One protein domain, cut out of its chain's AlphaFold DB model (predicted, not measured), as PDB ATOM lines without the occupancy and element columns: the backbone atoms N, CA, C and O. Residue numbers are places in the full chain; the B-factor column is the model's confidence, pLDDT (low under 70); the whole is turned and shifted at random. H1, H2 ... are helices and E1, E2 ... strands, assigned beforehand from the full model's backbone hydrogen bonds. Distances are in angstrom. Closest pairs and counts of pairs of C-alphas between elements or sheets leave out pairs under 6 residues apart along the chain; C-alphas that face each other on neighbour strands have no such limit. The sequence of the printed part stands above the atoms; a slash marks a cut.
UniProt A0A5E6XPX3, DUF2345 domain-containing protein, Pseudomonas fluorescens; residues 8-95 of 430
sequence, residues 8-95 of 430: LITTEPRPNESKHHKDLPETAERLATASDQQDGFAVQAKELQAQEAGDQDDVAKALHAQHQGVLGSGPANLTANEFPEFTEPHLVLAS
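What this domain is: This is residues 8 to 95 of the 430 residues of the protein "DUF2345 domain-containing protein" of Pseudomonas fluorescens (UniProt A0A5E6XPX3). A long helical hairpin, H1 and H2, has a small parallel sheet, E1 and E2, near the end where H1 begins, and long loops there extend the rod. The 88 printed residues hold E1, H1, H2, E2 in order, mostly helix. The whole is loose, radius of gyration of the C-alphas 16.1 A, spanning 52 by 23 by 18 A.

How they stand to each other: E1, residues 8 to 10, and E2, residues 91 to 94, are parallel at 14 degrees; N 9 and O 92 are within hydrogen-bond range, 2.9 A. H1, residues 25 to 47, and H2, residues 56 to 71, form a hairpin and touch, closest C-alphas Ala 42 and Gln 56, 5.2 A, at a shallow tilt of 15 degrees, opposite ways. In both, every O i to N i+4 pair is within hydrogen-bond range. E1, H1, H2, E2 make a strand-helix-strand unit, parallel strands joined through helices, its crossover left-handed. E1 and H2 are apart.

Where its parts are: E1 begins at C-alpha 8 (94.145, 128.956, 233.681). H1 measures 33.0 A, H2 22.4 A. E2 ends at C-alpha 94 (93.153, 131.694, 240.733).

The domain as a whole: The farthest C-alphas, Gln 49 and Thr 79, are 53.0 A apart. Links E1 to H1 and H2 to E2 are long. The printed part has no cut; no printed residue is under 70 in pLDDT.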
ATOM      1  N   LEU A   8      94.687 128.071 232.655       96.19
ATOM      2  CA  LEU A   8      94.145 128.956 233.681       96.19
ATOM      3  C   LEU A   8      92.783 128.431 234.149       96.19
ATOM      4  O   LEU A   8      91.855 128.303 233.351       96.19
ATOM      5  N   ILE A   9      92.648 128.152 235.444       97.00
ATOM      6  CA  ILE A   9      91.355 127.918 236.093       97.00
ATOM      7  C   ILE A   9      91.142 129.071 237.068       97.00
ATOM      8  O   ILE A   9      91.794 129.134 238.110       97.00
ATOM      9  N   THR A  10      90.240 129.987 236.719       97.00
ATOM     10  CA  THR A  10      89.980 131.197 237.504       97.00
ATOM     11  C   THR A  10      88.495 131.393 237.791       97.00
ATOM     12  O   THR A  10      87.637 130.987 237.009       97.00
ATOM     13  N   THR A  11      88.199 132.015 238.929       96.62
ATOM     14  CA  THR A  11      86.864 132.545 239.270       96.62
ATOM     15  C   THR A  11      86.806 134.072 239.156       96.62
ATOM     16  O   THR A  11      85.819 134.691 239.549       96.62
ATOM     17  N   GLU A  12      87.857 134.689 238.610       95.69
ATOM     18  CA  GLU A  12      87.881 136.116 238.303       95.69
ATOM     19  C   GLU A  12      86.956 136.410 237.118       95.69
ATOM     20  O   GLU A  12      87.071 135.776 236.065       95.69
ATOM     21  N   PRO A  13      86.003 137.342 237.269       93.75
ATOM     22  CA  PRO A  13      85.046 137.617 236.218       93.75
ATOM     23  C   PRO A  13      85.690 138.420 235.085       93.75
ATOM     24  O   PRO A  13      86.462 139.353 235.312       93.75
ATOM     25  N   ARG A  14      85.260 138.124 233.858       93.12
ATOM     26  CA  ARG A  14      85.407 139.000 232.689       93.12
ATOM     27  C   ARG A  14      84.004 139.386 232.204       93.12
ATOM     28  O   ARG A  14      83.427 138.664 231.390       93.12
ATOM     29  N   PRO A  15      83.394 140.455 232.759       91.81
ATOM     30  CA  PRO A  15      82.039 140.857 232.395       91.81
ATOM     31  C   PRO A  15      81.925 141.081 230.889       91.81
ATOM     32  O   PRO A  15      82.764 141.758 230.300       91.81
ATOM     33  N   ASN A  16      80.884 140.517 230.274       91.12
ATOM     34  CA  ASN A  16      80.646 140.614 228.830       91.12
ATOM     35  C   ASN A  16      81.835 140.152 227.968       91.12
ATOM     36  O   ASN A  16      82.024 140.688 226.881       91.12
ATOM     37  N   GLU A  17      82.661 139.221 228.467       86.50
ATOM     38  CA  GLU A  17      83.856 138.733 227.761       86.50
ATOM     39  C   GLU A  17      84.788 139.884 227.332       86.50
ATOM     40  O   GLU A  17      85.437 139.840 226.292       86.50
ATOM     41  N   SER A  18      84.868 140.945 228.150       88.88
ATOM     42  CA  SER A  18      85.595 142.183 227.827       88.88
ATOM     43  C   SER A  18      87.102 142.009 227.600       88.88
ATOM     44  O   SER A  18      87.789 142.970 227.249       88.88
ATOM     45  N   LYS A  19      87.638 140.816 227.875       90.19
ATOM     46  CA  LYS A  19      89.046 140.433 227.765       90.19
ATOM     47  C   LYS A  19      89.150 139.003 227.245       90.19
ATOM     48  O   LYS A  19      88.208 138.222 227.360       90.19
ATOM     49  N   HIS A  20      90.307 138.661 226.689       89.75
ATOM     50  CA  HIS A  20      90.562 137.315 226.187       89.75
ATOM     51  C   HIS A  20      90.663 136.287 227.321       89.75
ATOM     52  O   HIS A  20      90.944 136.607 228.469       89.75
ATOM     53  N   HIS A  21      90.481 135.015 226.976       88.94
ATOM     54  CA  HIS A  21      90.403 133.895 227.920       88.94
ATOM     55  C   HIS A  21      91.697 133.601 228.710       88.94
ATOM     56  O   HIS A  21      91.671 132.781 229.625       88.94
ATOM     57  N   LYS A  22      92.821 134.238 228.352       91.75
ATOM     58  CA  LYS A  22      94.108 134.140 229.064       91.75
ATOM     59  C   LYS A  22      94.444 135.370 229.920       91.75
ATOM     60  O   LYS A  22      95.448 135.343 230.618       91.75
ATOM     61  N   ASP A  23      93.626 136.418 229.870       92.75
ATOM     62  CA  ASP A  23      93.855 137.665 230.603       92.75
ATOM     63  C   ASP A  23      93.852 137.395 232.118       92.75
ATOM     64  O   ASP A  23      92.835 136.975 232.673       92.75
ATOM     65  N   LEU A  24      94.992 137.614 232.783       95.31
ATOM     66  CA  LEU A  24      95.215 137.265 234.198       95.31
ATOM     67  C   LEU A  24      95.958 138.326 235.052       95.31
ATOM     68  O   LEU A  24      96.682 137.931 235.973       95.31
ATOM     69  N   PRO A  25      95.824 139.647 234.807       94.00
ATOM     70  CA  PRO A  25      96.658 140.666 235.458       94.00
ATOM     71  C   PRO A  25      96.629 140.605 236.993       94.00
ATOM     72  O   PRO A  25      97.676 140.709 237.627       94.00
ATOM     73  N   GLU A  26      95.470 140.340 237.598       95.88
ATOM     74  CA  GLU A  26      95.318 140.234 239.054       95.88
ATOM     75  C   GLU A  26      96.071 139.020 239.622       95.88
ATOM     76  O   GLU A  26      96.625 139.051 240.724       95.88
ATOM     77  N   THR A  27      96.106 137.922 238.868       96.25
ATOM     78  CA  THR A  27      96.847 136.716 239.244       96.25
ATOM     79  C   THR A  27      98.346 136.915 239.084       96.25
ATOM     80  O   THR A  27      99.103 136.507 239.966       96.25
ATOM     81  N   ALA A  28      98.776 137.574 238.007       94.56
ATOM     82  CA  ALA A  28     100.171 137.933 237.812       94.56
ATOM     83  C   ALA A  28     100.690 138.823 238.948       94.56
ATOM     84  O   ALA A  28     101.727 138.511 239.522       94.56
ATOM     85  N   GLU A  29      99.954 139.862 239.337       95.44
ATOM     86  CA  GLU A  29     100.349 140.756 240.433       95.44
ATOM     87  C   GLU A  29     100.500 140.012 241.772       95.44
ATOM     88  O   GLU A  29     101.471 140.220 242.508       95.44
ATOM     89  N   ARG A  30      99.588 139.078 242.078       95.88
ATOM     90  CA  ARG A  30      99.694 138.238 243.283       95.88
ATOM     91  C   ARG A  30     100.908 137.307 243.245       95.88
ATOM     92  O   ARG A  30     101.558 137.133 244.274       95.88
ATOM     93  N   LEU A  31     101.220 136.723 242.086       95.81
ATOM     94  CA  LEU A  31     102.420 135.897 241.909       95.81
ATOM     95  C   LEU A  31     103.706 136.730 242.013       95.81
ATOM     96  O   LEU A  31     104.644 136.285 242.668       95.81
ATOM     97  N   ALA A  32     103.724 137.941 241.446       94.12
ATOM     98  CA  ALA A  32     104.842 138.875 241.562       94.12
ATOM     99  C   ALA A  32     105.100 139.238 243.032       94.12
ATOM    100  O   ALA A  32     106.194 139.012 243.537       94.12
ATOM    101  N   THR A  33     104.056 139.656 243.755       95.25
ATOM    102  CA  THR A  33     104.140 139.979 245.190       95.25
ATOM    103  C   THR A  33     104.680 138.801 246.008       95.25
ATOM    104  O   THR A  33     105.524 138.972 246.887       95.25
ATOM    105  N   ALA A  34     104.208 137.582 245.723       95.25
ATOM    106  CA  ALA A  34     104.670 136.378 246.405       95.25
ATOM    107  C   ALA A  34     106.136 136.031 246.086       95.25
ATOM    108  O   ALA A  34     106.822 135.511 246.967       95.25
ATOM    109  N   SER A  35     106.598 136.301 244.861       93.31
ATOM    110  CA  SER A  35     107.993 136.117 244.440       93.31
ATOM    111  C   SER A  35     108.910 137.139 245.108       93.31
ATOM    112  O   SER A  35     109.895 136.754 245.734       93.31
ATOM    113  N   ASP A  36     108.539 138.421 245.082       93.44
ATOM    114  CA  ASP A  36     109.305 139.509 245.699       93.44
ATOM    115  C   ASP A  36     109.435 139.314 247.217       93.44
ATOM    116  O   ASP A  36     110.492 139.545 247.804       93.44
ATOM    117  N   GLN A  37     108.377 138.818 247.871       94.25
ATOM    118  CA  GLN A  37     108.425 138.451 249.286       94.25
ATOM    119  C   GLN A  37     109.455 137.338 249.557       94.25
ATOM    120  O   GLN A  37     110.171 137.398 250.559       94.25
ATOM    121  N   GLN A  38     109.522 136.314 248.701       94.00
ATOM    122  CA  GLN A  38     110.492 135.223 248.846       94.00
ATOM    123  C   GLN A  38     111.923 135.727 248.652       94.00
ATOM    124  O   GLN A  38     112.790 135.386 249.457       94.00
ATOM    125  N   ASP A  39     112.156 136.575 247.648       93.56
ATOM    126  CA  ASP A  39     113.472 137.167 247.388       93.56
ATOM    127  C   ASP A  39     113.932 138.062 248.551       93.56
ATOM    128  O   ASP A  39     115.025 137.890 249.096       93.56
ATOM    129  N   GLY A  40     113.052 138.944 249.037       93.88
ATOM    130  CA  GLY A  40     113.350 139.826 250.165       93.88
ATOM    131  C   GLY A  40     113.751 139.072 251.438       93.88
ATOM    132  O   GLY A  40     114.718 139.450 252.106       93.88
ATOM    133  N   PHE A  41     113.057 137.976 251.772       94.00
ATOM    134  CA  PHE A  41     113.436 137.141 252.917       94.00
ATOM    135  C   PHE A  41     114.701 136.316 252.665       94.00
ATOM    136  O   PHE A  41     115.489 136.153 253.597       94.00
ATOM    137  N   ALA A  42     114.934 135.848 251.436       93.19
ATOM    138  CA  ALA A  42     116.162 135.142 251.077       93.19
ATOM    139  C   ALA A  42     117.397 136.036 251.266       93.19
ATOM    140  O   ALA A  42     118.414 135.593 251.805       93.19
ATOM    141  N   VAL A  43     117.320 137.309 250.861       94.38
ATOM    142  CA  VAL A  43     118.402 138.285 251.062       94.38
ATOM    143  C   VAL A  43     118.687 138.478 252.551       94.38
ATOM    144  O   VAL A  43     119.821 138.271 252.981       94.38
ATOM    145  N   GLN A  44     117.664 138.773 253.355       94.50
ATOM    146  CA  GLN A  44     117.836 138.997 254.796       94.50
ATOM    147  C   GLN A  44     118.370 137.760 255.529       94.50
ATOM    148  O   GLN A  44     119.235 137.871 256.401       94.50
ATOM    149  N   ALA A  45     117.878 136.569 255.180       95.12
ATOM    150  CA  ALA A  45     118.335 135.325 255.787       95.12
ATOM    151  C   ALA A  45     119.817 135.050 255.482       95.12
ATOM    152  O   ALA A  45     120.532 134.555 256.355       95.12
ATOM    153  N   LYS A  46     120.297 135.410 254.282       93.94
ATOM    154  CA  LYS A  46     121.721 135.331 253.918       93.94
ATOM    155  C   LYS A  46     122.566 136.371 254.648       93.94
ATOM    156  O   LYS A  46     123.621 136.027 255.174       93.94
ATOM    157  N   GLU A  47     122.108 137.622 254.720       94.50
ATOM    158  CA  GLU A  47     122.811 138.698 255.439       94.50
ATOM    159  C   GLU A  47     123.025 138.355 256.918       94.50
ATOM    160  O   GLU A  47     124.081 138.635 257.483       94.50
ATOM    161  N   LEU A  48     122.044 137.687 257.530       93.56
ATOM    162  CA  LEU A  48     122.100 137.227 258.917       93.56
ATOM    163  C   LEU A  48     122.684 135.816 259.069       93.56
ATOM    164  O   LEU A  48     122.607 135.239 260.153       93.56
ATOM    165  N   GLN A  49     123.272 135.266 257.999       92.69
ATOM    166  CA  GLN A  49     123.942 133.960 257.962       92.69
ATOM    167  C   GLN A  49     123.052 132.787 258.417       92.69
ATOM    168  O   GLN A  49     123.546 131.735 258.817       92.69
ATOM    169  N   ALA A  50     121.729 132.961 258.363       92.94
ATOM    170  CA  ALA A  50     120.755 131.920 258.667       92.94
ATOM    171  C   ALA A  50     120.545 130.971 257.477       92.94
ATOM    172  O   ALA A  50     120.100 129.841 257.671       92.94
ATOM    173  N   GLN A  51     120.853 131.433 256.262       94.25
ATOM    174  CA  GLN A  51     120.822 130.682 255.008       94.25
ATOM    175  C   GLN A  51     122.071 130.966 254.168       94.25
ATOM    176  O   GLN A  51     122.763 131.962 254.382       94.25
ATOM    177  N   GLU A  52     122.358 130.083 253.215       93.12
ATOM    178  CA  GLU A  52     123.505 130.180 252.309       93.12
ATOM    179  C   GLU A  52     123.059 130.508 250.875       93.12
ATOM    180  O   GLU A  52     121.875 130.465 250.539       93.12
ATOM    181  N   ALA A  53     124.016 130.849 250.009       91.38
ATOM    182  CA  ALA A  53     123.747 130.950 248.578       91.38
ATOM    183  C   ALA A  53     123.403 129.565 248.001       91.38
ATOM    184  O   ALA A  53     124.074 128.579 248.304       91.38
ATOM    185  N   GLY A  54     122.379 129.509 247.153       89.44
ATOM    186  CA  GLY A  54     121.803 128.277 246.621       89.44
ATOM    187  C   GLY A  54     120.693 127.664 247.489       89.44
ATOM    188  O   GLY A  54     120.225 126.570 247.179       89.44
ATOM    189  N   ASP A  55     120.279 128.331 248.574       92.81
ATOM    190  CA  ASP A  55     119.098 127.943 249.352       92.81
ATOM    191  C   ASP A  55     117.845 128.630 248.771       92.81
ATOM    192  O   ASP A  55     117.328 128.245 247.723       92.81
ATOM    193  N   GLN A  56     117.326 129.665 249.442       91.62
ATOM    194  CA  GLN A  56     116.074 130.321 249.061       91.62
ATOM    195  C   GLN A  56     116.230 131.238 247.837       91.62
ATOM    196  O   GLN A  56     115.238 131.549 247.185       91.62
ATOM    197  N   ASP A  57     117.453 131.638 247.473       89.44
ATOM    198  CA  ASP A  57     117.694 132.439 246.270       89.44
ATOM    199  C   ASP A  57     117.523 131.637 244.974       89.44
ATOM    200  O   ASP A  57     117.057 132.192 243.984       89.44
ATOM    201  N   ASP A  58     117.835 130.339 244.966       93.19
ATOM    202  CA  ASP A  58     117.534 129.480 243.811       93.19
ATOM    203  C   ASP A  58     116.023 129.250 243.674       93.19
ATOM    204  O   ASP A  58     115.481 129.338 242.571       93.19
ATOM    205  N   VAL A  59     115.318 129.100 244.803       95.06
ATOM    206  CA  VAL A  59     113.848 129.066 244.822       95.06
ATOM    207  C   VAL A  59     113.270 130.365 244.256       95.06
ATOM    208  O   VAL A  59     112.406 130.314 243.385       95.06
ATOM    209  N   ALA A  60     113.758 131.526 244.704       92.81
ATOM    210  CA  ALA A  60     113.297 132.824 244.216       92.81
ATOM    211  C   ALA A  60     113.524 132.977 242.701       92.81
ATOM    212  O   ALA A  60     112.598 133.350 241.982       92.81
ATOM    213  N   LYS A  61     114.707 132.609 242.184       93.38
ATOM    214  CA  LYS A  61     114.996 132.618 240.734       93.38
ATOM    215  C   LYS A  61     114.008 131.753 239.949       93.38
ATOM    216  O   LYS A  61     113.481 132.208 238.933       93.38
ATOM    217  N   ALA A  62     113.731 130.535 240.421       95.06
ATOM    218  CA  ALA A  62     112.784 129.631 239.771       95.06
ATOM    219  C   ALA A  62     111.349 130.190 239.778       95.06
ATOM    220  O   ALA A  62     110.646 130.101 238.772       95.06
ATOM    221  N   LEU A  63     110.922 130.825 240.875       95.31
ATOM    222  CA  LEU A  63     109.612 131.479 240.962       95.31
ATOM    223  C   LEU A  63     109.501 132.694 240.031       95.31
ATOM    224  O   LEU A  63     108.472 132.848 239.375       95.31
ATOM    225  N   HIS A  64     110.552 133.511 239.905       94.31
ATOM    226  CA  HIS A  64     110.579 134.613 238.939       94.31
ATOM    227  C   HIS A  64     110.481 134.109 237.497       94.31
ATOM    228  O   HIS A  64     109.697 134.653 236.718       94.31
ATOM    229  N   ALA A  65     111.222 133.054 237.143       94.75
ATOM    230  CA  ALA A  65     111.141 132.437 235.821       94.75
ATOM    231  C   ALA A  65     109.736 131.874 235.547       94.75
ATOM    232  O   ALA A  65     109.162 132.137 234.492       94.75
ATOM    233  N   GLN A  66     109.134 131.180 236.521       95.38
ATOM    234  CA  GLN A  66     107.760 130.687 236.415       95.38
ATOM    235  C   GLN A  66     106.755 131.834 236.241       95.38
ATOM    236  O   GLN A  66     105.867 131.759 235.395       95.38
ATOM    237  N   HIS A  67     106.883 132.910 237.019       95.44
ATOM    238  CA  HIS A  67     106.018 134.080 236.901       95.44
ATOM    239  C   HIS A  67     106.130 134.736 235.514       95.44
ATOM    240  O   HIS A  67     105.105 135.027 234.893       95.44
ATOM    241  N   GLN A  68     107.353 134.896 234.994       94.31
ATOM    242  CA  GLN A  68     107.592 135.377 233.631       94.31
ATOM    243  C   GLN A  68     107.002 134.438 232.579       94.31
ATOM    244  O   GLN A  68     106.441 134.920 231.603       94.31
ATOM    245  N   GLY A  69     107.063 133.120 232.780       94.88
ATOM    246  CA  GLY A  69     106.449 132.149 231.875       94.88
ATOM    247  C   GLY A  69     104.917 132.207 231.860       94.88
ATOM    248  O   GLY A  69     104.290 132.014 230.817       94.88
ATOM    249  N   VAL A  70     104.296 132.529 233.001       95.81
ATOM    250  CA  VAL A  70     102.843 132.748 233.109       95.81
ATOM    251  C   VAL A  70     102.424 134.046 232.419       95.81
ATOM    252  O   VAL A  70     101.484 134.021 231.629       95.81
ATOM    253  N   LEU A  71     103.118 135.158 232.678       94.19
ATOM    254  CA  LEU A  71     102.871 136.449 232.017       94.19
ATOM    255  C   LEU A  71     103.168 136.408 230.513       94.19
ATOM    256  O   LEU A  71     102.463 137.012 229.708       94.19
ATOM    257  N   GLY A  72     104.236 135.699 230.165       91.25
ATOM    258  CA  GLY A  72     104.853 135.657 228.856       91.25
ATOM    259  C   GLY A  72     105.349 137.001 228.330       91.25
ATOM    260  O   GLY A  72     105.538 137.964 229.074       91.25
ATOM    261  N   SER A  73     105.649 137.052 227.030       82.81
ATOM    262  CA  SER A  73     106.272 138.218 226.396       82.81
ATOM    263  C   SER A  73     105.774 138.429 224.964       82.81
ATOM    264  O   SER A  73     105.503 137.469 224.247       82.81
ATOM    265  N   GLY A  74     105.672 139.695 224.547       78.56
ATOM    266  CA  GLY A  74     105.278 140.090 223.190       78.56
ATOM    267  C   GLY A  74     103.898 140.760 223.092       78.56
ATOM    268  O   GLY A  74     103.162 140.833 224.077       78.56
ATOM    269  N   PRO A  75     103.551 141.311 221.915       76.75
ATOM    270  CA  PRO A  75     102.252 141.933 221.687       76.75
ATOM    271  C   PRO A  75     101.150 140.874 221.539       76.75
ATOM    272  O   PRO A  75     101.353 139.841 220.908       76.75
ATOM    273  N   ALA A  76      99.958 141.153 222.069       82.12
ATOM    274  CA  ALA A  76      98.781 140.326 221.819       82.12
ATOM    275  C   ALA A  76      98.245 140.552 220.394       82.12
ATOM    276  O   ALA A  76      98.091 141.694 219.952       82.12
ATOM    277  N   ASN A  77      97.891 139.472 219.699       84.88
ATOM    278  CA  ASN A  77      97.199 139.507 218.414       84.88
ATOM    279  C   ASN A  77      95.800 138.897 218.568       84.88
ATOM    280  O   ASN A  77      95.576 137.701 218.376       84.88
ATOM    281  N   LEU A  78      94.841 139.767 218.890       81.88
ATOM    282  CA  LEU A  78      93.434 139.415 219.106       81.88
ATOM    283  C   LEU A  78      92.810 138.716 217.888       81.88
ATOM    284  O   LEU A  78      92.019 137.792 218.048       81.88
ATOM    285  N   THR A  79      93.187 139.126 216.676       82.75
ATOM    286  CA  THR A  79      92.679 138.560 215.416       82.75
ATOM    287  C   THR A  79      93.200 137.157 215.119       82.75
ATOM    288  O   THR A  79      92.476 136.368 214.519       82.75
ATOM    289  N   ALA A  80      94.424 136.833 215.539       84.56
ATOM    290  CA  ALA A  80      95.006 135.497 215.389       84.56
ATOM    291  C   ALA A  80      94.775 134.596 216.616       84.56
ATOM    292  O   ALA A  80      95.175 133.435 216.598       84.56
ATOM    293  N   ASN A  81      94.113 135.110 217.663       84.00
ATOM    294  CA  ASN A  81      93.934 134.431 218.950       84.00
ATOM    295  C   ASN A  81      95.280 134.042 219.602       84.00
ATOM    296  O   ASN A  81      95.401 132.998 220.246       84.00
ATOM    297  N   GLU A  82      96.290 134.896 219.420       87.06
ATOM    298  CA  GLU A  82      97.619 134.760 220.013       87.06
ATOM    299  C   GLU A  82      97.748 135.767 221.155       87.06
ATOM    300  O   GLU A  82      97.574 136.974 220.966       87.06
ATOM    301  N   PHE A  83      98.058 135.273 222.349       90.25
ATOM    302  CA  PHE A  83      98.229 136.097 223.542       90.25
ATOM    303  C   PHE A  83      99.569 135.770 224.192       90.25
ATOM    304  O   PHE A  83      99.992 134.610 224.106       90.25
ATOM    305  N   PRO A  84     100.231 136.762 224.810       91.00
ATOM    306  CA  PRO A  84     101.561 136.580 225.370       91.00
ATOM    307  C   PRO A  84     101.590 135.555 226.507       91.00
ATOM    308  O   PRO A  84     102.599 134.875 226.647       91.00
ATOM    309  N   GLU A  85     100.509 135.389 227.275       94.88
ATOM    310  CA  GLU A  85     100.484 134.550 228.474       94.88
ATOM    311  C   GLU A  85     100.673 133.054 228.179       94.88
ATOM    312  O   GLU A  85     100.127 132.500 227.210       94.88
ATOM    313  N   PHE A  86     101.347 132.381 229.119       94.19
ATOM    314  CA  PHE A  86     101.741 130.970 229.063       94.19
ATOM    315  C   PHE A  86     102.735 130.659 227.933       94.19
ATOM    316  O   PHE A  86     102.401 129.965 226.971       94.19
ATOM    317  N   THR A  87     103.986 131.116 228.067       93.50
ATOM    318  CA  THR A  87     105.086 130.686 227.174       93.50
ATOM    319  C   THR A  87     105.492 129.231 227.417       93.50
ATOM    320  O   THR A  87     106.095 128.599 226.554       93.50
ATOM    321  N   GLU A  88     105.131 128.694 228.583       92.88
ATOM    322  CA  GLU A  88     105.283 127.298 228.981       92.88
ATOM    323  C   GLU A  88     103.938 126.729 229.469       92.88
ATOM    324  O   GLU A  88     103.044 127.488 229.864       92.88
ATOM    325  N   PRO A  89     103.755 125.393 229.475       94.44
ATOM    326  CA  PRO A  89     102.490 124.761 229.842       94.44
ATOM    327  C   PRO A  89     102.223 124.763 231.360       94.44
ATOM    328  O   PRO A  89     102.106 123.711 231.991       94.44
ATOM    329  N   HIS A  90     102.100 125.946 231.963       96.25
ATOM    330  CA  HIS A  90     101.779 126.104 233.379       96.25
ATOM    331  C   HIS A  90     100.302 125.827 233.676       96.25
ATOM    332  O   HIS A  90      99.420 126.143 232.880       96.25
ATOM    333  N   LEU A  91     100.027 125.289 234.866       96.75
ATOM    334  CA  LEU A  91      98.690 125.235 235.455       96.75
ATOM    335  C   LEU A  91      98.586 126.301 236.546       96.75
ATOM    336  O   LEU A  91      99.287 126.220 237.551       96.75
ATOM    337  N   VAL A  92      97.683 127.262 236.363       97.12
ATOM    338  CA  VAL A  92      97.431 128.356 237.305       97.12
ATOM    339  C   VAL A  92      96.003 128.257 237.835       97.12
ATOM    340  O   VAL A  92      95.041 128.226 237.066       97.12
ATOM    341  N   LEU A  93      95.871 128.202 239.161       97.50
ATOM    342  CA  LEU A  93      94.592 128.251 239.870       97.50
ATOM    343  C   LEU A  93      94.452 129.622 240.532       97.50
ATOM    344  O   LEU A  93      95.309 130.003 241.328       97.50
ATOM    345  N   ALA A  94      93.375 130.343 240.231       97.44
ATOM    346  CA  ALA A  94      93.153 131.694 240.733       97.44
ATOM    347  C   ALA A  94      91.733 131.889 241.270       97.44
ATOM    348  O   ALA A  94      90.741 131.407 240.722       97.44
ATOM    349  N   SER A  95      91.629 132.608 242.382       97.62
ATOM    350  CA  SER A  95      90.349 132.969 242.977       97.62
ATOM    351  C   SER A  95      90.523 134.208 243.844       97.62
ATOM    352  O   SER A  95      91.377 134.186 244.734       97.62
TER     353      SER A  95